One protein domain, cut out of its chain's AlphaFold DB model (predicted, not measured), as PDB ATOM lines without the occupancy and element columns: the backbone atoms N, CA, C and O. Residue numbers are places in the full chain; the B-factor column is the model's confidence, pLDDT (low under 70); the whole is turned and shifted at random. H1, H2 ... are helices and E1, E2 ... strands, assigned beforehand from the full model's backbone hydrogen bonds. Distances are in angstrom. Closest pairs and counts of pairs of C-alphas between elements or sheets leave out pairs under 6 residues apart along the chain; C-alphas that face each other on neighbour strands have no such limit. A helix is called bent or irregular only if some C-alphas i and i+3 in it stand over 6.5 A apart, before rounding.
ATOM      1  N   PHE A  35      33.990 -19.040  27.304       52.00
ATOM      2  CA  PHE A  35      32.995 -17.964  27.452       52.00
ATOM      3  C   PHE A  35      31.744 -18.192  26.619       52.00
ATOM      4  O   PHE A  35      31.798 -18.738  25.516       52.00
ATOM      5  N   PHE A  36      30.620 -17.699  27.141       58.66
ATOM      6  CA  PHE A  36      29.300 -17.864  26.544       58.66
ATOM      7  C   PHE A  36      28.508 -16.560  26.616       58.66
ATOM      8  O   PHE A  36      28.474 -15.918  27.666       58.66
ATOM      9  N   PHE A  37      27.809 -16.218  25.534       52.03
ATOM     10  CA  PHE A  37      26.856 -15.111  25.473       52.03
ATOM     11  C   PHE A  37      25.474 -15.634  25.093       52.03
ATOM     12  O   PHE A  37      25.354 -16.330  24.089       52.03
ATOM     13  N   LYS A  38      24.429 -15.275  25.848       49.72
ATOM     14  CA  LYS A  38      23.038 -15.635  25.527       49.72
ATOM     15  C   LYS A  38      22.144 -14.401  25.410       49.72
ATOM     16  O   LYS A  38      22.202 -13.509  26.261       49.72
ATOM     17  N   LYS A  39      21.303 -14.368  24.375       45.81
ATOM     18  CA  LYS A  39      20.330 -13.295  24.124       45.81
ATOM     19  C   LYS A  39      19.065 -13.442  24.985       45.81
ATOM     20  O   LYS A  39      18.618 -14.549  25.276       45.81
ATOM     21  N   LYS A  40      18.477 -12.310  25.393       46.97
ATOM     22  CA  LYS A  40      17.172 -12.230  26.071       46.97
ATOM     23  C   LYS A  40      16.057 -12.170  25.016       46.97
ATOM     24  O   LYS A  40      16.043 -11.238  24.215       46.97
ATOM     25  N   ASP A  41      15.139 -13.137  25.006       49.34
ATOM     26  CA  ASP A  41      13.965 -13.107  24.122       49.34
ATOM     27  C   ASP A  41      12.757 -12.452  24.813       49.34
ATOM     28  O   ASP A  41      12.439 -12.751  25.963       49.34
ATOM     29  N   GLU A  42      12.083 -11.547  24.096       51.78
ATOM     30  CA  GLU A  42      10.965 -10.719  24.586       51.78
ATOM     31  C   GLU A  42       9.564 -11.280  24.281       51.78
ATOM     32  O   GLU A  42       8.560 -10.677  24.655       51.78
ATOM     33  N   LEU A  43       9.439 -12.447  23.646       42.19
ATOM     34  CA  LEU A  43       8.148 -12.950  23.161       42.19
ATOM     35  C   LEU A  43       7.771 -14.296  23.800       42.19
ATOM     36  O   LEU A  43       8.394 -15.311  23.516       42.19
ATOM     37  N   ARG A  44       6.671 -14.284  24.577       44.25
ATOM     38  CA  ARG A  44       5.956 -15.397  25.265       44.25
ATOM     39  C   ARG A  44       6.272 -15.599  26.751       44.25
ATOM     40  O   ARG A  44       6.822 -16.617  27.158       44.25
ATOM     41  N   LYS A  45       5.757 -14.693  27.588       47.59
ATOM     42  CA  LYS A  45       5.758 -14.823  29.058       47.59
ATOM     43  C   LYS A  45       5.093 -16.100  29.618       47.59
ATOM     44  O   LYS A  45       5.396 -16.440  30.746       47.59
ATOM     45  N   SER A  46       4.241 -16.832  28.887       44.31
ATOM     46  CA  SER A  46       3.447 -17.939  29.473       44.31
ATOM     47  C   SER A  46       3.857 -19.367  29.087       44.31
ATOM     48  O   SER A  46       3.494 -20.306  29.783       44.31
ATOM     49  N   ARG A  47       4.604 -19.579  27.994       41.59
ATOM     50  CA  ARG A  47       4.993 -20.942  27.543       41.59
ATOM     51  C   ARG A  47       6.424 -21.325  27.922       41.59
ATOM     52  O   ARG A  47       6.856 -22.446  27.684       41.59
ATOM     53  N   ILE A  48       7.155 -20.362  28.464       46.00
ATOM     54  CA  ILE A  48       8.604 -20.399  28.590       46.00
ATOM     55  C   ILE A  48       9.043 -20.854  29.997       46.00
ATOM     56  O   ILE A  48      10.095 -21.473  30.125       46.00
ATOM     57  N   GLU A  49       8.212 -20.681  31.034       40.62
ATOM     58  CA  GLU A  49       8.474 -21.205  32.392       40.62
ATOM     59  C   GLU A  49       8.732 -22.728  32.406       40.62
ATOM     60  O   GLU A  49       9.553 -23.218  33.184       40.62
ATOM     61  N   ASN A  50       8.144 -23.472  31.463       38.41
ATOM     62  CA  ASN A  50       8.315 -24.923  31.351       38.41
ATOM     63  C   ASN A  50       9.541 -25.366  30.532       38.41
ATOM     64  O   ASN A  50       9.979 -26.500  30.680       38.41
ATOM     65  N   THR A  51      10.126 -24.519  29.681       41.66
ATOM     66  CA  THR A  51      11.358 -24.867  28.943       41.66
ATOM     67  C   THR A  51      12.624 -24.563  29.746       41.66
ATOM     68  O   THR A  51      13.633 -25.244  29.573       41.66
ATOM     69  N   TRP A  52      12.589 -23.592  30.667       35.97
ATOM     70  CA  TRP A  52      13.742 -23.269  31.526       35.97
ATOM     71  C   TRP A  52      13.922 -24.231  32.701       35.97
ATOM     72  O   TRP A  52      15.061 -24.572  33.021       35.97
ATOM     73  N   THR A  53      12.826 -24.726  33.288       41.66
ATOM     74  CA  THR A  53      12.869 -25.811  34.285       41.66
ATOM     75  C   THR A  53      13.509 -27.073  33.721       41.66
ATOM     76  O   THR A  53      14.108 -27.828  34.471       41.66
ATOM     77  N   VAL A  54      13.467 -27.293  32.407       40.41
ATOM     78  CA  VAL A  54      14.124 -28.443  31.780       40.41
ATOM     79  C   VAL A  54      15.634 -28.213  31.649       40.41
ATOM     80  O   VAL A  54      16.408 -29.051  32.099       40.41
ATOM     81  N   THR A  55      16.097 -27.072  31.127       43.41
ATOM     82  CA  THR A  55      17.534 -26.855  30.845       43.41
ATOM     83  C   THR A  55      18.395 -26.672  32.106       43.41
ATOM     84  O   THR A  55      19.509 -27.191  32.164       43.41
ATOM     85  N   ASP A  56      17.885 -25.984  33.134       44.50
ATOM     86  CA  ASP A  56      18.611 -25.739  34.396       44.50
ATOM     87  C   ASP A  56      18.635 -26.996  35.289       44.50
ATOM     88  O   ASP A  56      19.658 -27.377  35.867       44.50
ATOM     89  N   HIS A  57      17.525 -27.739  35.293       48.09
ATOM     90  CA  HIS A  57      17.442 -29.040  35.947       48.09
ATOM     91  C   HIS A  57      18.289 -30.090  35.206       48.09
ATOM     92  O   HIS A  57      18.786 -31.012  35.842       48.09
ATOM     93  N   MET A  58      18.540 -29.944  33.901       47.62
ATOM     94  CA  MET A  58      19.437 -30.824  33.140       47.62
ATOM     95  C   MET A  58      20.928 -30.582  33.398       47.62
ATOM     96  O   MET A  58      21.692 -31.540  33.288       47.62
ATOM     97  N   TYR A  59      21.348 -29.360  33.748       50.25
ATOM     98  CA  TYR A  59      22.737 -29.093  34.147       50.25
ATOM     99  C   TYR A  59      22.999 -29.691  35.539       50.25
ATOM    100  O   TYR A  59      23.839 -30.573  35.680       50.25
ATOM    101  N   ARG A  60      22.154 -29.362  36.533       52.56
ATOM    102  CA  ARG A  60      22.329 -29.837  37.921       52.56
ATOM    103  C   ARG A  60      22.001 -31.317  38.156       52.56
ATOM    104  O   ARG A  60      22.580 -31.932  39.044       52.56
ATOM    105  N   ARG A  61      21.049 -31.915  37.425       47.72
ATOM    106  CA  ARG A  61      20.570 -33.296  37.699       47.72
ATOM    107  C   ARG A  61      21.344 -34.377  36.940       47.72
ATOM    108  O   ARG A  61      21.116 -35.549  37.207       47.72
ATOM    109  N   LYS A  62      22.255 -34.008  36.026       46.41
ATOM    110  CA  LYS A  62      23.179 -34.950  35.361       46.41
ATOM    111  C   LYS A  62      24.657 -34.739  35.716       46.41
ATOM    112  O   LYS A  62      25.470 -35.570  35.338       46.41
ATOM    113  N   GLU A  63      25.010 -33.699  36.472       48.53
ATOM    114  CA  GLU A  63      26.404 -33.379  36.833       48.53
ATOM    115  C   GLU A  63      27.067 -34.336  37.828       48.53
ATOM    116  O   GLU A  63      28.288 -34.333  37.929       48.53
ATOM    117  N   LYS A  64      26.310 -35.192  38.526       48.12
ATOM    118  CA  LYS A  64      26.938 -36.217  39.375       48.12
ATOM    119  C   LYS A  64      27.611 -37.344  38.578       48.12
ATOM    120  O   LYS A  64      28.543 -37.931  39.105       48.12
ATOM    121  N   ASP A  65      27.223 -37.552  37.313       48.56
ATOM    122  CA  ASP A  65      27.804 -38.585  36.435       48.56
ATOM    123  C   ASP A  65      28.336 -38.029  35.099       48.56
ATOM    124  O   ASP A  65      28.897 -38.759  34.277       48.56
ATOM    125  N   ALA A  66      28.152 -36.733  34.826       55.81
ATOM    126  CA  ALA A  66      28.631 -36.125  33.594       55.81
ATOM    127  C   ALA A  66      30.134 -35.865  33.702       55.81
ATOM    128  O   ALA A  66      30.557 -34.835  34.223       55.81
ATOM    129  N   ARG A  67      30.943 -36.782  33.152       65.19
ATOM    130  CA  ARG A  67      32.337 -36.495  32.789       65.19
ATOM    131  C   ARG A  67      32.391 -35.135  32.091       65.19
ATOM    132  O   ARG A  67      31.872 -34.969  30.987       65.19
ATOM    133  N   ILE A  68      33.011 -34.171  32.753       63.38
ATOM    134  CA  ILE A  68      33.272 -32.850  32.209       63.38
ATOM    135  C   ILE A  68      34.326 -32.996  31.107       63.38
ATOM    136  O   ILE A  68      35.498 -33.296  31.355       63.38
ATOM    137  N   ASP A  69      33.887 -32.821  29.863       69.94
ATOM    138  CA  ASP A  69      34.755 -32.917  28.694       69.94
ATOM    139  C   ASP A  69      35.699 -31.712  28.566       69.94
ATOM    140  O   ASP A  69      35.520 -30.686  29.212       69.94
ATOM    141  N   SER A  70      36.686 -31.803  27.669       82.50
ATOM    142  CA  SER A  70      37.539 -30.664  27.311       82.50
ATOM    143  C   SER A  70      36.729 -29.453  26.818       82.50
ATOM    144  O   SER A  70      35.650 -29.614  26.244       82.50
ATOM    145  N   LYS A  71      37.297 -28.248  26.958       86.50
ATOM    146  CA  LYS A  71      36.752 -26.961  26.481       86.50
ATOM    147  C   LYS A  71      36.000 -27.057  25.138       86.50
ATOM    148  O   LYS A  71      34.802 -26.792  25.077       86.50
ATOM    149  N   THR A  72      36.676 -27.505  24.079       88.19
ATOM    150  CA  THR A  72      36.094 -27.567  22.727       88.19
ATOM    151  C   THR A  72      34.975 -28.604  22.629       88.19
ATOM    152  O   THR A  72      33.994 -28.409  21.911       88.19
ATOM    153  N   THR A  73      35.064 -29.696  23.389       88.38
ATOM    154  CA  THR A  73      33.999 -30.704  23.451       88.38
ATOM    155  C   THR A  73      32.760 -30.147  24.144       88.38
ATOM    156  O   THR A  73      31.651 -30.313  23.635       88.38
ATOM    157  N   LEU A  74      32.937 -29.430  25.258       88.00
ATOM    158  CA  LEU A  74      31.848 -28.743  25.949       88.00
ATOM    159  C   LEU A  74      31.195 -27.694  25.038       88.00
ATOM    160  O   LEU A  74      29.970 -27.664  24.932       88.00
ATOM    161  N   ALA A  75      31.993 -26.892  24.325       90.94
ATOM    162  CA  ALA A  75      31.502 -25.912  23.356       90.94
ATOM    163  C   ALA A  75      30.631 -26.568  22.272       90.94
ATOM    164  O   ALA A  75      29.508 -26.121  22.032       90.94
ATOM    165  N   LYS A  76      31.093 -27.675  21.674       91.94
ATOM    166  CA  LYS A  76      30.334 -28.445  20.673       91.94
ATOM    167  C   LYS A  76      29.047 -29.039  21.245       91.94
ATOM    168  O   LYS A  76      27.995 -28.915  20.622       91.94
ATOM    169  N   LYS A  77      29.096 -29.634  22.444       91.38
ATOM    170  CA  LYS A  77      27.906 -30.179  23.123       91.38
ATOM    171  C   LYS A  77      26.880 -29.092  23.438       91.38
ATOM    172  O   LYS A  77      25.685 -29.348  23.321       91.38
ATOM    173  N   LEU A  78      27.324 -27.900  23.835       89.31
ATOM    174  CA  LEU A  78      26.441 -26.762  24.072       89.31
ATOM    175  C   LEU A  78      25.844 -26.248  22.763       89.31
ATOM    176  O   LEU A  78      24.629 -26.121  22.679       89.31
ATOM    177  N   ALA A  79      26.656 -26.047  21.726       92.94
ATOM    178  CA  ALA A  79      26.159 -25.618  20.424       92.94
ATOM    179  C   ALA A  79      25.115 -26.592  19.856       92.94
ATOM    180  O   ALA A  79      24.045 -26.162  19.453       92.94
ATOM    181  N   ALA A  80      25.363 -27.904  19.921       94.06
ATOM    182  CA  ALA A  80      24.442 -28.925  19.417       94.06
ATOM    183  C   ALA A  80      23.072 -28.942  20.125       94.06
ATOM    184  O   ALA A  80      22.088 -29.404  19.553       94.06
ATOM    185  N   ARG A  81      22.988 -28.452  21.371       91.56
ATOM    186  CA  ARG A  81      21.722 -28.357  22.123       91.56
ATOM    187  C   ARG A  81      20.902 -27.119  21.766       91.56
ATOM    188  O   ARG A  81      19.731 -27.052  22.128       91.56
ATOM    189  N   HIS A  82      21.504 -26.140  21.100       89.19
ATOM    190  CA  HIS A  82      20.879 -24.871  20.759       89.19
ATOM    191  C   HIS A  82      20.716 -24.768  19.242       89.19
ATOM    192  O   HIS A  82      21.690 -24.795  18.500       89.19
ATOM    193  N   GLY A  83      19.479 -24.601  18.766       88.38
ATOM    194  CA  GLY A  83      19.193 -24.547  17.325       88.38
ATOM    195  C   GLY A  83      19.847 -23.368  16.590       88.38
ATOM    196  O   GLY A  83      19.994 -23.417  15.374       88.38
ATOM    197  N   ASN A  84      20.255 -22.320  17.314       93.31
ATOM    198  CA  ASN A  84      20.930 -21.141  16.771       93.31
ATOM    199  C   ASN A  84      22.129 -20.735  17.645       93.31
ATOM    200  O   ASN A  84      22.134 -19.677  18.285       93.31
ATOM    201  N   ALA A  85      23.131 -21.612  17.706       95.12
ATOM    202  CA  ALA A  85      24.399 -21.339  18.368       95.12
ATOM    203  C   ALA A  85      25.546 -21.166  17.368       95.12
ATOM    204  O   ALA A  85      25.619 -21.879  16.371       95.12
ATOM    205  N   GLN A  86      26.478 -20.267  17.678       97.00
ATOM    206  CA  GLN A  86      27.722 -20.096  16.931       97.00
ATOM    207  C   GLN A  86      28.926 -20.283  17.851       97.00
ATOM    208  O   GLN A  86      29.030 -19.622  18.884       97.00
ATOM    209  N   ILE A  87      29.866 -21.133  17.437       96.00
ATOM    210  CA  ILE A  87      31.197 -21.213  18.042       96.00
ATOM    211  C   ILE A  87      32.127 -20.276  17.268       96.00
ATOM    212  O   ILE A  87      32.276 -20.402  16.052       96.00
ATOM    213  N   CYS A  88      32.744 -19.336  17.971       96.31
ATOM    214  CA  CYS A  88      33.784 -18.455  17.462       96.31
ATOM    215  C   CYS A  88      35.121 -18.910  18.055       96.31
ATOM    216  O   CYS A  88      35.264 -18.981  19.275       96.31
ATOM    217  N   THR A  89      36.097 -19.219  17.202       94.62
ATOM    218  CA  THR A  89      37.437 -19.638  17.633       94.62
ATOM    219  C   THR A  89      38.524 -19.037  16.742       94.62
ATOM    220  O   THR A  89      38.347 -18.919  15.530       94.62
ATOM    221  N   GLU A  90      39.649 -18.648  17.341       93.56
ATOM    222  CA  GLU A  90      40.890 -18.240  16.673       93.56
ATOM    223  C   GLU A  90      41.554 -19.433  15.962       93.56
ATOM    224  O   GLU A  90      42.246 -19.262  14.955       93.56
ATOM    225  N   ASP A  91      41.334 -20.657  16.455       91.19
ATOM    226  CA  ASP A  91      42.024 -21.845  15.956       91.19
ATOM    227  C   ASP A  91      41.638 -22.190  14.520       91.19
ATOM    228  O   ASP A  91      42.507 -22.620  13.765       91.19
ATOM    229  N   LYS A  92      40.399 -21.917  14.089       95.00
ATOM    230  CA  LYS A  92      39.939 -22.201  12.715       95.00
ATOM    231  C   LYS A  92      40.813 -21.555  11.635       95.00
ATOM    232  O   LYS A  92      40.961 -22.104  10.552       95.00
ATOM    233  N   TYR A  93      41.452 -20.421  11.933       95.06
ATOM    234  CA  TYR A  93      42.343 -19.726  10.997       95.06
ATOM    235  C   TYR A  93      43.727 -20.382  10.862       95.06
ATOM    236  O   TYR A  93      44.511 -20.016   9.985       95.06
ATOM    237  N   HIS A  94      44.029 -21.370  11.703       91.81
ATOM    238  CA  HIS A  94      45.248 -22.176  11.668       91.81
ATOM    239  C   HIS A  94      45.049 -23.527  10.963       91.81
ATOM    240  O   HIS A  94      46.018 -24.251  10.745       91.81
ATOM    241  N   TRP A  95      43.815 -23.851  10.572       93.81
ATOM    242  CA  TRP A  95      43.505 -25.020   9.754       93.81
ATOM    243  C   TRP A  95      43.587 -24.678   8.266       93.81
ATOM    244  O   TRP A  95      43.200 -23.584   7.842       93.81
ATOM    245  N   SER A  96      44.067 -25.621   7.454       93.31
ATOM    246  CA  SER A  96      44.170 -25.447   5.997       93.31
ATOM    247  C   SER A  96      42.818 -25.181   5.319       93.31
ATOM    248  O   SER A  96      42.754 -24.403   4.368       93.31
ATOM    249  N   SER A  97      41.735 -25.758   5.844       91.25
ATOM    250  CA  SER A  97      40.360 -25.587   5.350       91.25
ATOM    251  C   SER A  97      39.679 -24.285   5.796       91.25
ATOM    252  O   SER A  97      38.623 -23.943   5.274       91.25
ATOM    253  N   LYS A  98      40.266 -23.555   6.758       86.69
ATOM    254  CA  LYS A  98      39.627 -22.454   7.509       86.69
ATOM    255  C   LYS A  98      38.421 -22.876   8.367       86.69
ATOM    256  O   LYS A  98      37.692 -22.009   8.857       86.69
ATOM    257  N   GLU A  99      38.242 -24.173   8.595       88.00
ATOM    258  CA  GLU A  99      37.236 -24.749   9.486       88.00
ATOM    259  C   GLU A  99      37.917 -25.518  10.627       88.00
ATOM    260  O   GLU A  99      38.902 -26.230  10.421       88.00
ATOM    261  N   ASP A 100      37.415 -25.361  11.855       83.44
ATOM    262  CA  ASP A 100      38.022 -26.003  13.024       83.44
ATOM    263  C   ASP A 100      37.836 -27.527  12.989       83.44
ATOM    264  O   ASP A 100      36.716 -28.036  12.951       83.44
ATOM    265  N   GLY A 101      38.948 -28.260  13.032       84.31
ATOM    266  CA  GLY A 101      38.961 -29.722  12.987       84.31
ATOM    267  C   GLY A 101      38.987 -30.330  11.583       84.31
ATOM    268  O   GLY A 101      39.028 -31.553  11.479       84.31
ATOM    269  N   VAL A 102      38.968 -29.521  10.517       88.50
ATOM    270  CA  VAL A 102      38.950 -30.006   9.128       88.50
ATOM    271  C   VAL A 102      40.288 -29.693   8.452       88.50
ATOM    272  O   VAL A 102      40.696 -28.538   8.357       88.50
ATOM    273  N   GLY A 103      40.982 -30.710   7.938       92.38
ATOM    274  CA  GLY A 103      42.280 -30.556   7.266       92.38
ATOM    275  C   GLY A 103      43.478 -30.714   8.207       92.38
ATOM    276  O   GLY A 103      43.428 -31.494   9.151       92.38
ATOM    277  N   GLU A 104      44.572 -29.999   7.934       92.75
ATOM    278  CA  GLU A 104      45.799 -30.048   8.741       92.75
ATOM    279  C   GLU A 104      45.914 -28.784   9.598       92.75
ATOM    280  O   GLU A 104      45.797 -27.661   9.092       92.75
ATOM    281  N   TYR A 105      46.142 -28.965  10.901       89.81
ATOM    282  CA  TYR A 105      46.410 -27.860  11.814       89.81
ATOM    283  C   TYR A 105      47.879 -27.450  11.722       89.81
ATOM    284  O   TYR A 105      48.767 -28.210  12.115       89.81
ATOM    285  N   ARG A 106      48.138 -26.214  11.287       92.50
ATOM    286  CA  ARG A 106      49.479 -25.624  11.280       92.50
ATOM    287  C   ARG A 106      49.466 -24.309  12.042       92.50
ATOM    288  O   ARG A 106      48.942 -23.299  11.567       92.50
ATOM    289  N   PHE A 107      50.074 -24.314  13.228       89.69
ATOM    290  CA  PHE A 107      50.260 -23.086  13.993       89.69
ATOM    291  C   PHE A 107      51.163 -22.119  13.215       89.69
ATOM    292  O   PHE A 107      52.240 -22.494  12.751       89.69
ATOM    293  N   ARG A 108      50.691 -20.883  13.061       92.25
ATOM    294  CA  ARG A 108      51.292 -19.818  12.254       92.25
ATOM    295  C   ARG A 108      51.380 -18.570  13.129       92.25
ATOM    296  O   ARG A 108      50.391 -17.840  13.211       92.25
ATOM    297  N   PRO A 109      52.502 -18.355  13.841       91.75
ATOM    298  CA  PRO A 109      52.670 -17.227  14.759       91.75
ATOM    299  C   PRO A 109      52.315 -15.873  14.130       91.75
ATOM    300  O   PRO A 109      51.687 -15.033  14.770       91.75
ATOM    301  N   GLU A 110      52.653 -15.693  12.855       95.38
ATOM    302  CA  GLU A 110      52.373 -14.505  12.053       95.38
ATOM    303  C   GLU A 110      50.873 -14.227  11.861       95.38
ATOM    304  O   GLU A 110      50.478 -13.083  11.641       95.38
ATOM    305  N   LEU A 111      50.020 -15.249  11.984       94.81
ATOM    306  CA  LEU A 111      48.569 -15.110  11.866       94.81
ATOM    307  C   LEU A 111      47.858 -14.930  13.200       94.81
ATOM    308  O   LEU A 111      46.670 -14.630  13.182       94.81
ATOM    309  N   VAL A 112      48.530 -15.074  14.343       91.62
ATOM    310  CA  VAL A 112      47.863 -15.033  15.658       91.62
ATOM    311  C   VAL A 112      47.114 -13.714  15.865       91.62
ATOM    312  O   VAL A 112      45.963 -13.716  16.302       91.62
ATOM    313  N   PHE A 113      47.733 -12.590  15.498       95.06
ATOM    314  CA  PHE A 113      47.100 -11.275  15.593       95.06
ATOM    315  C   PHE A 113      45.886 -11.151  14.657       95.06
ATOM    316  O   PHE A 113      44.797 -10.783  15.095       95.06
ATOM    317  N   LEU A 114      46.039 -11.543  13.387       96.12
ATOM    318  CA  LEU A 114      44.960 -11.489  12.393       96.12
ATOM    319  C   LEU A 114      43.798 -12.431  12.740       96.12
ATOM    320  O   LEU A 114      42.636 -12.050  12.619       96.12
ATOM    321  N   ALA A 115      44.097 -13.639  13.219       94.56
ATOM    322  CA  ALA A 115      43.115 -14.618  13.670       94.56
ATOM    323  C   ALA A 115      42.248 -14.055  14.802       94.56
ATOM    324  O   ALA A 115      41.026 -14.224  14.784       94.56
ATOM    325  N   ARG A 116      42.856 -13.320  15.743       94.75
ATOM    326  CA  ARG A 116      42.132 -12.627  16.815       94.75
ATOM    327  C   ARG A 116      41.232 -11.517  16.292       94.75
ATOM    328  O   ARG A 116      40.069 -11.433  16.694       94.75
ATOM    329  N   GLU A 117      41.722 -10.684  15.376       96.69
ATOM    330  CA  GLU A 117      40.895  -9.642  14.759       96.69
ATOM    331  C   GLU A 117      39.707 -10.227  13.988       96.69
ATOM    332  O   GLU A 117      38.584  -9.720  14.075       96.69
ATOM    333  N   TRP A 118      39.930 -11.303  13.234       97.19
ATOM    334  CA  TRP A 118      38.871 -11.975  12.488       97.19
ATOM    335  C   TRP A 118      37.849 -12.634  13.416       97.19
ATOM    336  O   TRP A 118      36.650 -12.448  13.206       97.19
ATOM    337  N   CYS A 119      38.298 -13.301  14.481       96.38
ATOM    338  CA  CYS A 119      37.413 -13.850  15.509       96.38
ATOM    339  C   CYS A 119      36.585 -12.739  16.181       96.38
ATOM    340  O   CYS A 119      35.369 -12.854  16.318       96.38
ATOM    341  N   THR A 120      37.201 -11.593  16.489       97.00
ATOM    342  CA  THR A 120      36.504 -10.414  17.033       97.00
ATOM    343  C   THR A 120      35.409  -9.908  16.090       97.00
ATOM    344  O   THR A 120      34.291  -9.608  16.521       97.00
ATOM    345  N   LYS A 121      35.710  -9.808  14.789       97.88
ATOM    346  CA  LYS A 121      34.737  -9.403  13.761       97.88
ATOM    347  C   LYS A 121      33.574 -10.391  13.680       97.88
ATOM    348  O   LYS A 121      32.428  -9.957  13.567       97.88
ATOM    349  N   GLU A 122      33.851 -11.686  13.781       97.00
ATOM    350  CA  GLU A 122      32.835 -12.737  13.789       97.00
ATOM    351  C   GLU A 122      31.912 -12.640  15.006       97.00
ATOM    352  O   GLU A 122      30.698 -12.578  14.825       97.00
ATOM    353  N   ILE A 123      32.457 -12.517  16.221       96.75
ATOM    354  CA  ILE A 123      31.663 -12.347  17.451       96.75
ATOM    355  C   ILE A 123      30.722 -11.145  17.306       96.75
ATOM    356  O   ILE A 123      29.517 -11.245  17.547       96.75
ATOM    357  N   ARG A 124      31.246 -10.002  16.843       97.44
ATOM    358  CA  ARG A 124      30.439  -8.792  16.613       97.44
ATOM    359  C   ARG A 124      29.369  -9.012  15.543       97.44
ATOM    360  O   ARG A 124      28.254  -8.513  15.690       97.44
ATOM    361  N   ALA A 125      29.675  -9.754  14.481       98.00
ATOM    362  CA  ALA A 125      28.700 -10.103  13.454       98.00
ATOM    363  C   ALA A 125      27.587 -11.002  14.014       98.00
ATOM    364  O   ALA A 125      26.420 -10.748  13.727       98.00
ATOM    365  N   CYS A 126      27.909 -11.989  14.851       97.06
ATOM    366  CA  CYS A 126      26.927 -12.841  15.526       97.06
ATOM    367  C   CYS A 126      26.013 -12.036  16.455       97.06
ATOM    368  O   CYS A 126      24.793 -12.199  16.413       97.06
ATOM    369  N   ILE A 127      26.585 -11.101  17.221       95.88
ATOM    370  CA  ILE A 127      25.829 -10.198  18.098       95.88
ATOM    371  C   ILE A 127      24.836  -9.364  17.281       95.88
ATOM    372  O   ILE A 127      23.644  -9.353  17.597       95.88
ATOM    373  N   LYS A 128      25.299  -8.745  16.183       96.12
ATOM    374  CA  LYS A 128      24.459  -7.969  15.252       96.12
ATOM    375  C   LYS A 128      23.364  -8.816  14.597       96.12
ATOM    376  O   LYS A 128      22.232  -8.360  14.481       96.12
ATOM    377  N   LYS A 129      23.686 -10.056  14.218       96.25
ATOM    378  CA  LYS A 129      22.744 -11.045  13.663       96.25
ATOM    379  C   LYS A 129      21.793 -11.634  14.709       96.25
ATOM    380  O   LYS A 129      20.936 -12.432  14.347       96.25
ATOM    381  N   ARG A 130      21.911 -11.237  15.982       95.12
ATOM    382  CA  ARG A 130      21.061 -11.711  17.084       95.12
ATOM    383  C   ARG A 130      21.105 -13.239  17.261       95.12
ATOM    384  O   ARG A 130      20.073 -13.835  17.564       95.12
ATOM    385  N   VAL A 131      22.277 -13.852  17.062       95.00
ATOM    386  CA  VAL A 131      22.507 -15.284  17.338       95.00
ATOM    387  C   VAL A 131      22.147 -15.581  18.799       95.00
ATOM    388  O   VAL A 131      22.511 -14.816  19.686       95.00
ATOM    389  N   GLU A 132      21.406 -16.661  19.062       93.00
ATOM    390  CA  GLU A 132      20.864 -16.934  20.406       93.00
ATOM    391  C   GLU A 132      21.982 -17.211  21.419       93.00
ATOM    392  O   GLU A 132      21.960 -16.663  22.525       93.00
ATOM    393  N   LEU A 133      22.950 -18.041  21.021       95.31
ATOM    394  CA  LEU A 133      24.095 -18.450  21.830       95.31
ATOM    395  C   LEU A 133      25.400 -18.255  21.053       95.31
ATOM    396  O   LEU A 133      25.596 -18.843  19.994       95.31
ATOM    397  N   ILE A 134      26.323 -17.473  21.601       96.81
ATOM    398  CA  ILE A 134      27.670 -17.304  21.044       96.81
ATOM    399  C   ILE A 134      28.658 -17.908  22.031       96.81
ATOM    400  O   ILE A 134      28.657 -17.551  23.207       96.81
ATOM    401  N   ILE A 135      29.491 -18.825  21.555       96.50
ATOM    402  CA  ILE A 135      30.491 -19.532  22.351       96.50
ATOM    403  C   ILE A 135      31.865 -19.086  21.874       96.50
ATOM    404  O   ILE A 135      32.204 -19.294  20.712       96.50
ATOM    405  N   LEU A 136      32.659 -18.480  22.752       96.69
ATOM    406  CA  LEU A 136      34.033 -18.100  22.439       96.69
ATOM    407  C   LEU A 136      34.981 -19.198  22.920       96.69
ATOM    408  O   LEU A 136      35.271 -19.312  24.112       96.69
ATOM    409  N   ASP A 137      35.455 -20.001  21.970       95.06
ATOM    410  CA  ASP A 137      36.267 -21.192  22.207       95.06
ATOM    411  C   ASP A 137      37.770 -20.910  22.005       95.06
ATOM    412  O   ASP A 137      38.470 -21.621  21.281       95.06
ATOM    413  N   ASN A 138      38.290 -19.875  22.670       92.19
ATOM    414  CA  ASN A 138      39.707 -19.477  22.640       92.19
ATOM    415  C   ASN A 138      40.436 -19.846  23.937       92.19
ATOM    416  O   ASN A 138      39.817 -20.292  24.896       92.19
ATOM    417  N   HIS A 139      41.762 -19.677  23.971       85.38
ATOM    418  CA  HIS A 139      42.546 -19.900  25.193       85.38
ATOM    419  C   HIS A 139      42.301 -18.823  26.260       85.38
ATOM    420  O   HIS A 139      42.245 -19.155  27.436       85.38
ATOM    421  N   ASN A 140      42.166 -17.552  25.850       89.75
ATOM    422  CA  ASN A 140      41.750 -16.434  26.710       89.75
ATOM    423  C   ASN A 140      42.392 -16.436  28.111       89.75
ATOM    424  O   ASN A 140      41.709 -16.433  29.130       89.75
ATOM    425  N   ALA A 141      43.728 -16.421  28.131       88.25
ATOM    426  CA  ALA A 141      44.540 -16.516  29.347       88.25
ATOM    427  C   ALA A 141      44.312 -15.376  30.347       88.25
ATOM    428  O   ALA A 141      44.645 -15.518  31.516       88.25
ATOM    429  N   ARG A 142      43.858 -14.220  29.854       91.38
ATOM    430  CA  ARG A 142      43.764 -12.964  30.600       91.38
ATOM    431  C   ARG A 142      42.417 -12.309  30.390       91.38
ATOM    432  O   ARG A 142      41.876 -12.391  29.286       91.38
ATOM    433  N   ILE A 143      41.937 -11.591  31.401       94.62
ATOM    434  CA  ILE A 143      40.661 -10.862  31.376       94.62
ATOM    435  C   ILE A 143      40.638  -9.870  30.209       94.62
ATOM    436  O   ILE A 143      39.684  -9.819  29.430       94.62
ATOM    437  N   SER A 144      41.754  -9.170  29.999       95.94
ATOM    438  CA  SER A 144      41.936  -8.226  28.890       95.94
ATOM    439  C   SER A 144      41.765  -8.836  27.493       95.94
ATOM    440  O   SER A 144      41.549  -8.097  26.538       95.94
ATOM    441  N   MET A 145      41.828 -10.164  27.339       90.19
ATOM    442  CA  MET A 145      41.638 -10.815  26.038       90.19
ATOM    443  C   MET A 145      40.170 -10.921  25.615       90.19
ATOM    444  O   MET A 145      39.908 -11.130  24.435       90.19
ATOM    445  N   TYR A 146      39.221 -10.822  26.550       95.06
ATOM    446  CA  TYR A 146      37.800 -11.052  26.267       95.06
ATOM    447  C   TYR A 146      36.853 -10.016  26.882       95.06
ATOM    448  O   TYR A 146      35.673 -10.001  26.524       95.06
ATOM    449  N   GLU A 147      37.331  -9.137  27.765       96.56
ATOM    450  CA  GLU A 147      36.512  -8.105  28.412       96.56
ATOM    451  C   GLU A 147      35.798  -7.200  27.394       96.56
ATOM    452  O   GLU A 147      34.594  -6.964  27.507       96.56
ATOM    453  N   ASP A 148      36.482  -6.796  26.322       97.12
ATOM    454  CA  ASP A 148      35.887  -5.995  25.244       97.12
ATOM    455  C   ASP A 148      34.698  -6.701  24.572       97.12
ATOM    456  O   ASP A 148      33.725  -6.062  24.156       97.12
ATOM    457  N   HIS A 149      34.746  -8.032  24.455       96.69
ATOM    458  CA  HIS A 149      33.629  -8.813  23.925       96.69
ATOM    459  C   HIS A 149      32.452  -8.814  24.897       96.69
ATOM    460  O   HIS A 149      31.311  -8.677  24.454       96.69
ATOM    461  N   ILE A 150      32.722  -8.911  26.204       96.19
ATOM    462  CA  ILE A 150      31.704  -8.832  27.256       96.19
ATOM    463  C   ILE A 150      31.003  -7.480  27.222       96.19
ATOM    464  O   ILE A 150      29.779  -7.437  27.088       96.19
ATOM    465  N   GLN A 151      31.756  -6.384  27.264       97.44
ATOM    466  CA  GLN A 151      31.195  -5.034  27.243       97.44
ATOM    467  C   GLN A 151      30.354  -4.796  25.985       97.44
ATOM    468  O   GLN A 151      29.230  -4.288  26.058       97.44
ATOM    469  N   TYR A 152      30.856  -5.229  24.823       97.00
ATOM    470  CA  TYR A 152      30.118  -5.117  23.569       97.00
ATOM    471  C   TYR A 152      28.830  -5.952  23.580       97.00
ATOM    472  O   TYR A 152      27.784  -5.460  23.158       97.00
ATOM    473  N   ALA A 153      28.869  -7.189  24.078       95.75
ATOM    474  CA  ALA A 153      27.702  -8.063  24.163       95.75
ATOM    475  C   ALA A 153      26.637  -7.506  25.127       95.75
ATOM    476  O   ALA A 153      25.462  -7.425  24.757       95.75
ATOM    477  N   VAL A 154      27.044  -7.042  26.313       95.56
ATOM    478  CA  VAL A 154      26.156  -6.428  27.316       95.56
ATOM    479  C   VAL A 154      25.461  -5.190  26.754       95.56
ATOM    480  O   VAL A 154      24.242  -5.069  26.875       95.56
ATOM    481  N   LYS A 155      26.192  -4.325  26.036       96.69
ATOM    482  CA  LYS A 155      25.615  -3.158  25.342       96.69
ATOM    483  C   LYS A 155      24.514  -3.536  24.338       96.69
ATOM    484  O   LYS A 155      23.637  -2.725  24.062       96.69
ATOM    485  N   HIS A 156      24.538  -4.758  23.806       95.81
ATOM    486  CA  HIS A 156      23.536  -5.282  22.871       95.81
ATOM    487  C   HIS A 156      22.511  -6.215  23.542       95.81
ATOM    488  O   HIS A 156      21.826  -6.975  22.858       95.81
ATOM    489  N   GLY A 157      22.399  -6.173  24.873       93.38
ATOM    490  CA  GLY A 157      21.395  -6.923  25.630       93.38
ATOM    491  C   GLY A 157      21.697  -8.416  25.792       93.38
ATOM    492  O   GLY A 157      20.794  -9.186  26.130       93.38
ATOM    493  N   TYR A 158      22.939  -8.845  25.553       93.06
ATOM    494  CA  TYR A 158      23.366 -10.204  25.875       93.06
ATOM    495  C   TYR A 158      23.755 -10.310  27.343       93.06
ATOM    496  O   TYR A 158      24.313  -9.395  27.945       93.06
ATOM    497  N   ARG A 159      23.516 -11.491  27.897       92.50
ATOM    498  CA  ARG A 159      24.103 -11.923  29.162       92.50
ATOM    499  C   ARG A 159      25.335 -12.762  28.871       92.50
ATOM    500  O   ARG A 159      25.372 -13.440  27.846       92.50
ATOM    501  N   PHE A 160      26.300 -12.755  29.781       92.62
ATOM    502  CA  PHE A 160      27.517 -13.550  29.651       92.62
ATOM    503  C   PHE A 160      27.676 -14.538  30.812       92.62
ATOM    504  O   PHE A 160      27.115 -14.339  31.892       92.62
ATOM    505  N   ARG A 161      28.429 -15.613  30.567       92.38
ATOM    506  CA  ARG A 161      28.924 -16.558  31.576       92.38
ATOM    507  C   ARG A 161      30.376 -16.883  31.252       92.38
ATOM    508  O   ARG A 161      30.708 -17.119  30.088       92.38
ATOM    509  N   ILE A 162      31.205 -16.896  32.287       93.31
ATOM    510  CA  ILE A 162      32.609 -17.286  32.211       93.31
ATOM    511  C   ILE A 162      32.722 -18.650  32.878       93.31
ATOM    512  O   ILE A 162      32.262 -18.821  34.005       93.31
ATOM    513  N   ILE A 163      33.281 -19.618  32.166       91.19
ATOM    514  CA  ILE A 163      33.524 -20.964  32.672       91.19
ATOM    515  C   ILE A 163      35.029 -21.165  32.727       91.19
ATOM    516  O   ILE A 163      35.696 -21.043  31.708       91.19
ATOM    517  N   GLU A 164      35.563 -21.485  33.893       88.75
ATOM    518  CA  GLU A 164      36.975 -21.768  34.112       88.75
ATOM    519  C   GLU A 164      37.188 -23.250  34.422       88.75
ATOM    520  O   GLU A 164      36.835 -23.743  35.486       88.75
ATOM    521  N   PHE A 165      37.819 -23.967  33.503       87.81
ATOM    522  CA  PHE A 165      38.393 -25.278  33.737       87.81
ATOM    523  C   PHE A 165      39.532 -25.219  34.755       87.81
ATOM    524  O   PHE A 165      40.509 -24.493  34.575       87.81
ATOM    525  N   VAL A 166      39.453 -26.024  35.809       87.00
ATOM    526  CA  VAL A 166      40.538 -26.138  36.785       87.00
ATOM    527  C   VAL A 166      41.761 -26.773  36.140       87.00
ATOM    528  O   VAL A 166      41.736 -27.936  35.767       87.00
ATOM    529  N   ALA A 167      42.840 -26.008  36.066       84.19
ATOM    530  CA  ALA A 167      44.165 -26.489  35.748       84.19
ATOM    531  C   ALA A 167      45.033 -26.385  37.011       84.19
ATOM    532  O   ALA A 167      44.721 -25.662  37.957       84.19
ATOM    533  N   THR A 168      46.076 -27.194  37.067       88.00
ATOM    534  CA  THR A 168      47.163 -27.134  38.048       88.00
ATOM    535  C   THR A 168      48.404 -27.668  37.355       88.00
ATOM    536  O   THR A 168      48.300 -28.259  36.275       88.00
ATOM    537  N   GLU A 169      49.577 -27.490  37.960       90.25
ATOM    538  CA  GLU A 169      50.796 -28.098  37.426       90.25
ATOM    539  C   GLU A 169      50.678 -29.632  37.329       90.25
ATOM    540  O   GLU A 169      51.066 -30.209  36.311       90.25
ATOM    541  N   ASP A 170      50.027 -30.269  38.306       92.19
ATOM    542  CA  ASP A 170      49.802 -31.724  38.346       92.19
ATOM    543  C   ASP A 170      48.867 -32.229  37.235       92.19
ATOM    544  O   ASP A 170      48.915 -33.393  36.833       92.19
ATOM    545  N   LEU A 171      48.009 -31.355  36.700       88.06
ATOM    546  CA  LEU A 171      47.085 -31.693  35.616       88.06
ATOM    547  C   LEU A 171      47.690 -31.470  34.221       88.06
ATOM    548  O   LEU A 171      47.085 -31.892  33.230       88.06
ATOM    549  N   ILE A 172      48.866 -30.833  34.104       88.25
ATOM    550  CA  ILE A 172      49.471 -30.484  32.807       88.25
ATOM    551  C   ILE A 172      49.626 -31.709  31.909       88.25
ATOM    552  O   ILE A 172      49.267 -31.658  30.732       88.25
ATOM    553  N   ASP A 173      50.138 -32.815  32.445       91.75
ATOM    554  CA  ASP A 173      50.396 -34.006  31.637       91.75
ATOM    555  C   ASP A 173      49.094 -34.666  31.173       91.75
ATOM    556  O   ASP A 173      49.002 -35.121  30.032       91.75
ATOM    557  N   GLN A 174      48.043 -34.614  31.990       90.06
ATOM    558  CA  GLN A 174      46.718 -35.105  31.615       90.06
ATOM    559  C   GLN A 174      46.105 -34.250  30.493       90.06
ATOM    560  O   GLN A 174      45.575 -34.784  29.512       90.06
ATOM    561  N   TYR A 175      46.239 -32.921  30.572       88.06
ATOM    562  CA  TYR A 175      45.841 -32.012  29.493       88.06
ATOM    563  C   TYR A 175      46.644 -32.238  28.212       88.06
ATOM    564  O   TYR A 175      46.063 -32.281  27.125       88.06
ATOM    565  N   ARG A 176      47.962 -32.424  28.327       87.88
ATOM    566  CA  ARG A 176      48.851 -32.701  27.193       87.88
ATOM    567  C   ARG A 176      48.464 -33.997  26.488       87.88
ATOM    568  O   ARG A 176      48.380 -34.019  25.262       87.88
ATOM    569  N   ASN A 177      48.179 -35.049  27.254       89.25
ATOM    570  CA  ASN A 177      47.797 -36.358  26.726       89.25
ATOM    571  C   ASN A 177      46.450 -36.310  25.989       89.25
ATOM    572  O   ASN A 177      46.307 -36.937  24.940       89.25
ATOM    573  N   ARG A 178      45.490 -35.516  26.483       86.25
ATOM    574  CA  ARG A 178      44.182 -35.313  25.828       86.25
ATOM    575  C   ARG A 178      44.210 -34.317  24.674       86.25
ATOM    576  O   ARG A 178      43.301 -34.314  23.847       86.25
ATOM    577  N   SER A 179      45.208 -33.441  24.627       84.69
ATOM    578  CA  SER A 179      45.307 -32.421  23.594       84.69
ATOM    579  C   SER A 179      45.611 -33.053  22.233       84.69
ATOM    580  O   SER A 179      46.575 -33.808  22.053       84.69
ATOM    581  N   TYR A 180      44.807 -32.686  21.234       82.69
ATOM    582  CA  TYR A 180      45.119 -32.973  19.834       82.69
ATOM    583  C   TYR A 180      46.314 -32.137  19.351       82.69
ATOM    584  O   TYR A 180      47.061 -32.571  18.477       82.69
ATOM    585  N   LYS A 181      46.553 -30.970  19.968       82.38
ATOM    586  CA  LYS A 181      47.754 -30.160  19.739       82.38
ATOM    587  C   LYS A 181      48.909 -30.750  20.538       82.38
ATOM    588  O   LYS A 181      48.877 -30.743  21.772       82.38
ATOM    589  N   LYS A 182      49.935 -31.238  19.846       84.44
ATOM    590  CA  LYS A 182      51.126 -31.858  20.446       84.44
ATOM    591  C   LYS A 182      52.158 -30.812  20.876       84.44
ATOM    592  O   LYS A 182      53.299 -30.829  20.430       84.44
ATOM    593  N   PHE A 183      51.741 -29.870  21.722       83.31
ATOM    594  CA  PHE A 183      52.673 -28.907  22.307       83.31
ATOM    595  C   PHE A 183      53.570 -29.582  23.358       83.31
ATOM    596  O   PHE A 183      53.100 -30.469  24.081       83.31
ATOM    597  N   PRO A 184      54.841 -29.162  23.478       92.62
ATOM    598  CA  PRO A 184      55.731 -29.667  24.517       92.62
ATOM    599  C   PRO A 184      55.293 -29.155  25.904       92.62
ATOM    600  O   PRO A 184      54.599 -28.137  26.012       92.62
ATOM    601  N   ARG A 185      55.667 -29.866  26.979       93.31
ATOM    602  CA  ARG A 185      55.196 -29.596  28.357       93.31
ATOM    603  C   ARG A 185      55.474 -28.153  28.789       93.31
ATOM    604  O   ARG A 185      54.638 -27.523  29.431       93.31
ATOM    605  N   GLU A 186      56.607 -27.595  28.377       94.94
ATOM    606  CA  GLU A 186      57.050 -26.240  28.711       94.94
ATOM    607  C   GLU A 186      56.083 -25.177  28.183       94.94
ATOM    608  O   GLU A 186      55.947 -24.114  28.787       94.94
ATOM    609  N   VAL A 187      55.390 -25.450  27.072       86.81
ATOM    610  CA  VAL A 187      54.352 -24.554  26.551       86.81
ATOM    611  C   VAL A 187      53.158 -24.532  27.498       86.81
ATOM    612  O   VAL A 187      52.698 -23.447  27.834       86.81
ATOM    613  N   PHE A 188      52.706 -25.680  28.009       88.56
ATOM    614  CA  PHE A 188      51.626 -25.726  29.001       88.56
ATOM    615  C   PHE A 188      52.010 -25.024  30.307       88.56
ATOM    616  O   PHE A 188      51.224 -24.236  30.819       88.56
ATOM    617  N   VAL A 189      53.241 -25.220  30.796       90.62
ATOM    618  CA  VAL A 189      53.754 -24.503  31.980       90.62
ATOM    619  C   VAL A 189      53.761 -22.987  31.746       90.62
ATOM    620  O   VAL A 189      53.377 -22.218  32.624       90.62
ATOM    621  N   LYS A 190      54.175 -22.530  30.558       89.44
ATOM    622  CA  LYS A 190      54.123 -21.105  30.195       89.44
ATOM    623  C   LYS A 190      52.688 -20.583  30.137       89.44
ATOM    624  O   LYS A 190      52.442 -19.494  30.642       89.44
ATOM    625  N   LEU A 191      51.759 -21.337  29.548       85.88
ATOM    626  CA  LEU A 191      50.342 -20.962  29.489       85.88
ATOM    627  C   LEU A 191      49.736 -20.851  30.893       85.88
ATOM    628  O   LEU A 191      49.064 -19.862  31.169       85.88
ATOM    629  N   LEU A 192      50.058 -21.795  31.784       88.88
ATOM    630  CA  LEU A 192      49.646 -21.777  33.188       88.88
ATOM    631  C   LEU A 192      50.160 -20.525  33.913       88.88
ATOM    632  O   LEU A 192      49.393 -19.829  34.559       88.88
ATOM    633  N   LYS A 193      51.436 -20.164  33.729       92.12
ATOM    634  CA  LYS A 193      52.021 -18.947  34.328       92.12
ATOM    635  C   LYS A 193      51.426 -17.642  33.796       92.12
ATOM    636  O   LYS A 193      51.501 -16.619  34.467       92.12
ATOM    637  N   LEU A 194      50.912 -17.646  32.567       87.50
ATOM    638  CA  LEU A 194      50.270 -16.479  31.953       87.50
ATOM    639  C   LEU A 194      48.806 -16.318  32.369       87.50
ATOM    640  O   LEU A 194      48.212 -15.292  32.025       87.50
ATOM    641  N   TRP A 195      48.255 -17.322  33.050       89.19
ATOM    642  CA  TRP A 195      46.867 -17.390  33.456       89.19
ATOM    643  C   TRP A 195      46.507 -16.317  34.484       89.19
ATOM    644  O   TRP A 195      47.182 -16.148  35.499       89.19
ATOM    645  N   GLU A 196      45.393 -15.634  34.246       91.25
ATOM    646  CA  GLU A 196      44.765 -14.690  35.161       91.25
ATOM    647  C   GLU A 196      43.390 -15.232  35.561       91.25
ATOM    648  O   GLU A 196      42.547 -15.509  34.709       91.25
ATOM    649  N   LYS A 197      43.161 -15.388  36.867       89.62
ATOM    650  CA  LYS A 197      41.887 -15.869  37.412       89.62
ATOM    651  C   LYS A 197      40.830 -14.767  37.358       89.62
ATOM    652  O   LYS A 197      41.052 -13.692  37.914       89.62
ATOM    653  N   ASP A 198      39.658 -15.065  36.802       93.06
ATOM    654  CA  ASP A 198      38.515 -14.155  36.827       93.06
ATOM    655  C   ASP A 198      37.577 -14.480  38.009       93.06
ATOM    656  O   ASP A 198      37.043 -15.588  38.101       93.06
ATOM    657  N   PRO A 199      37.321 -13.538  38.939       95.50
ATOM    658  CA  PRO A 199      36.411 -13.767  40.064       95.50
ATOM    659  C   PRO A 199      34.943 -13.974  39.649       95.50
ATOM    660  O   PRO A 199      34.143 -14.435  40.460       95.50
ATOM    661  N   ARG A 200      34.569 -13.638  38.408       94.31
ATOM    662  CA  ARG A 200      33.226 -13.832  37.837       94.31
ATOM    663  C   ARG A 200      33.041 -15.237  37.252       94.31
ATOM    664  O   ARG A 200      31.934 -15.566  36.821       94.31
ATOM    665  N   ALA A 201      34.112 -16.030  37.174       92.19
ATOM    666  CA  ALA A 201      34.099 -17.339  36.547       92.19
ATOM    667  C   ALA A 201      33.498 -18.428  37.433       92.19
ATOM    668  O   ALA A 201      33.729 -18.503  38.639       92.19
ATOM    669  N   GLU A 202      32.775 -19.333  36.788       90.75
ATOM    670  CA  GLU A 202      32.354 -20.588  37.377       90.75
ATOM    671  C   GLU A 202      33.391 -21.667  37.120       90.75
ATOM    672  O   GLU A 202      33.786 -21.907  35.978       90.75
ATOM    673  N   LEU A 203      33.821 -22.322  38.191       87.31
ATOM    674  CA  LEU A 203      34.867 -23.326  38.123       87.31
ATOM    675  C   LEU A 203      34.298 -24.684  37.733       87.31
ATOM    676  O   LEU A 203      33.323 -25.158  38.307       87.31
ATOM    677  N   VAL A 204      34.974 -25.328  36.794       86.75
ATOM    678  CA  VAL A 204      34.610 -26.614  36.221       86.75
ATOM    679  C   VAL A 204      35.818 -27.535  36.348       86.75
ATOM    680  O   VAL A 204      36.882 -27.276  35.789       86.75
ATOM    681  N   ASN A 205      35.690 -28.610  37.123       86.00
ATOM    682  CA  ASN A 205      36.774 -29.580  37.267       86.00
ATOM    683  C   ASN A 205      36.819 -30.471  36.022       86.00
ATOM    684  O   ASN A 205      35.813 -31.110  35.719       86.00
TER     685      ASN A 205
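This is residues 35 to 205 of the 356 residues of an uncharacterized protein of Reticulomyxa filosa (UniProt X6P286). A strongly twisted sheet of five strands forms the core, with H4 and H5 over one face and H2 over the other. An arm sticks out past one end of the strands, made of residues 42 to 54 and 56 to 66, which include most of H1, while the small pair H6 and H7 sits past the opposite end, off the sheet. The printed part has 171 residues, with seven named helices and five named strands in the order E1 H1 H2 E2 H3 H4 E3 H5 E4 H6 H7 E5. The sheet's order is E2 E3 E1 E4 E5, mixed, and the class is mixed, helices and strands. The whole is compact, with a radius of gyration of the C-alphas of 17.1 A, and spans 54 by 37 by 32 A.

E1, residues 35 to 39, begins at C-alpha 35 at (32.995, -17.964, 27.452). H1 holds residues 49 to 60, 17.2 A long, and H2 residues 71 to 81, 15.7 A long. E2 is residues 85 to 88, and H3 is residues 91 to 94. H4, the longest helix, is residues 109 to 128, running 29.7 A from C-alpha 109 at (52.670, -17.227, 14.759). E3 is residues 133 to 136, and H5 is residues 147 to 155, 12.4 A long. E4, the longest strand, is residues 158 to 165, 22.7 A long. H6 is residues 169 to 178, 15.2 A long, and H7 residues 185 to 193, 12.6 A long. E5, residues 201 to 204, ends at C-alpha 204 at (34.610, -26.614, 36.221). H4 and H6 are irregular: C-alphas 110 and 113 are 7.1 A apart, and so are C-alphas 170 and 173.

E1 is antiparallel to E4, with N 38 and O 159 at 2.9 A, and antiparallel to E3, with N 37 and O 134 at 2.8 A. E2, an edge strand, is parallel to E3, with N 88 and O 135 at 2.8 A. E5, the other edge strand, is parallel to E4, with N 164 and O 202 at 2.8 A. The pairing of E4 is staggered: residues 158 to 162 pair with E1 and 162 to 165 with E5. Two strand-helix-strand units, each two parallel neighbour strands with helices between, are E2, H3 H4, E3 and E4, H6 H7, E5; a split unit, with E1 between its strands, is E3, H5, E4. The three crossovers are right-handed. The sheet and its helices make three layers, helices on both faces, with H2 on the face opposite to H4 and H5. The closest C-alphas of H2 and E2 are those of Ala 79 and Ala 85, 5.1 A apart. H4 has a height over the sheet of 8.8 A, and H5 one of 9.3 A. H4 and H5 touch through residues 120 to 127 of H4 alone, closest at the C-alphas of Ile 127 and Ala 153, 6.7 A, with a shallow tilt of 12 degrees, the same way. H3 touches H4, closest at the C-alphas of Tyr 93 and Ala 115, 5.8 A. H6 and H7, neither on the sheet, touch at a steep tilt of 53 degrees, opposite ways, closest at the C-alphas of Ile 172 and Phe 188, 6.5 A. H1 is not on the sheet and touches no helix. In H2, H5 and H7 every O i to N i+4 pair is within hydrogen-bond range, against 5 of 8 in H1, 14 of 16 in H4 and 4 of 6 in H6; H3 is too short for such a pair.

The farthest C-alphas are those of Ser 46 and Glu 186, 54.2 A apart. Without the stretches that stand free, the body spans 44 by 34 by 28 A. The printed part has no cut, and its one long link is H3 to H4, residues 95 to 108. Mean pLDDT of the printed part is 83.0; residues 35 to 69 are under 70.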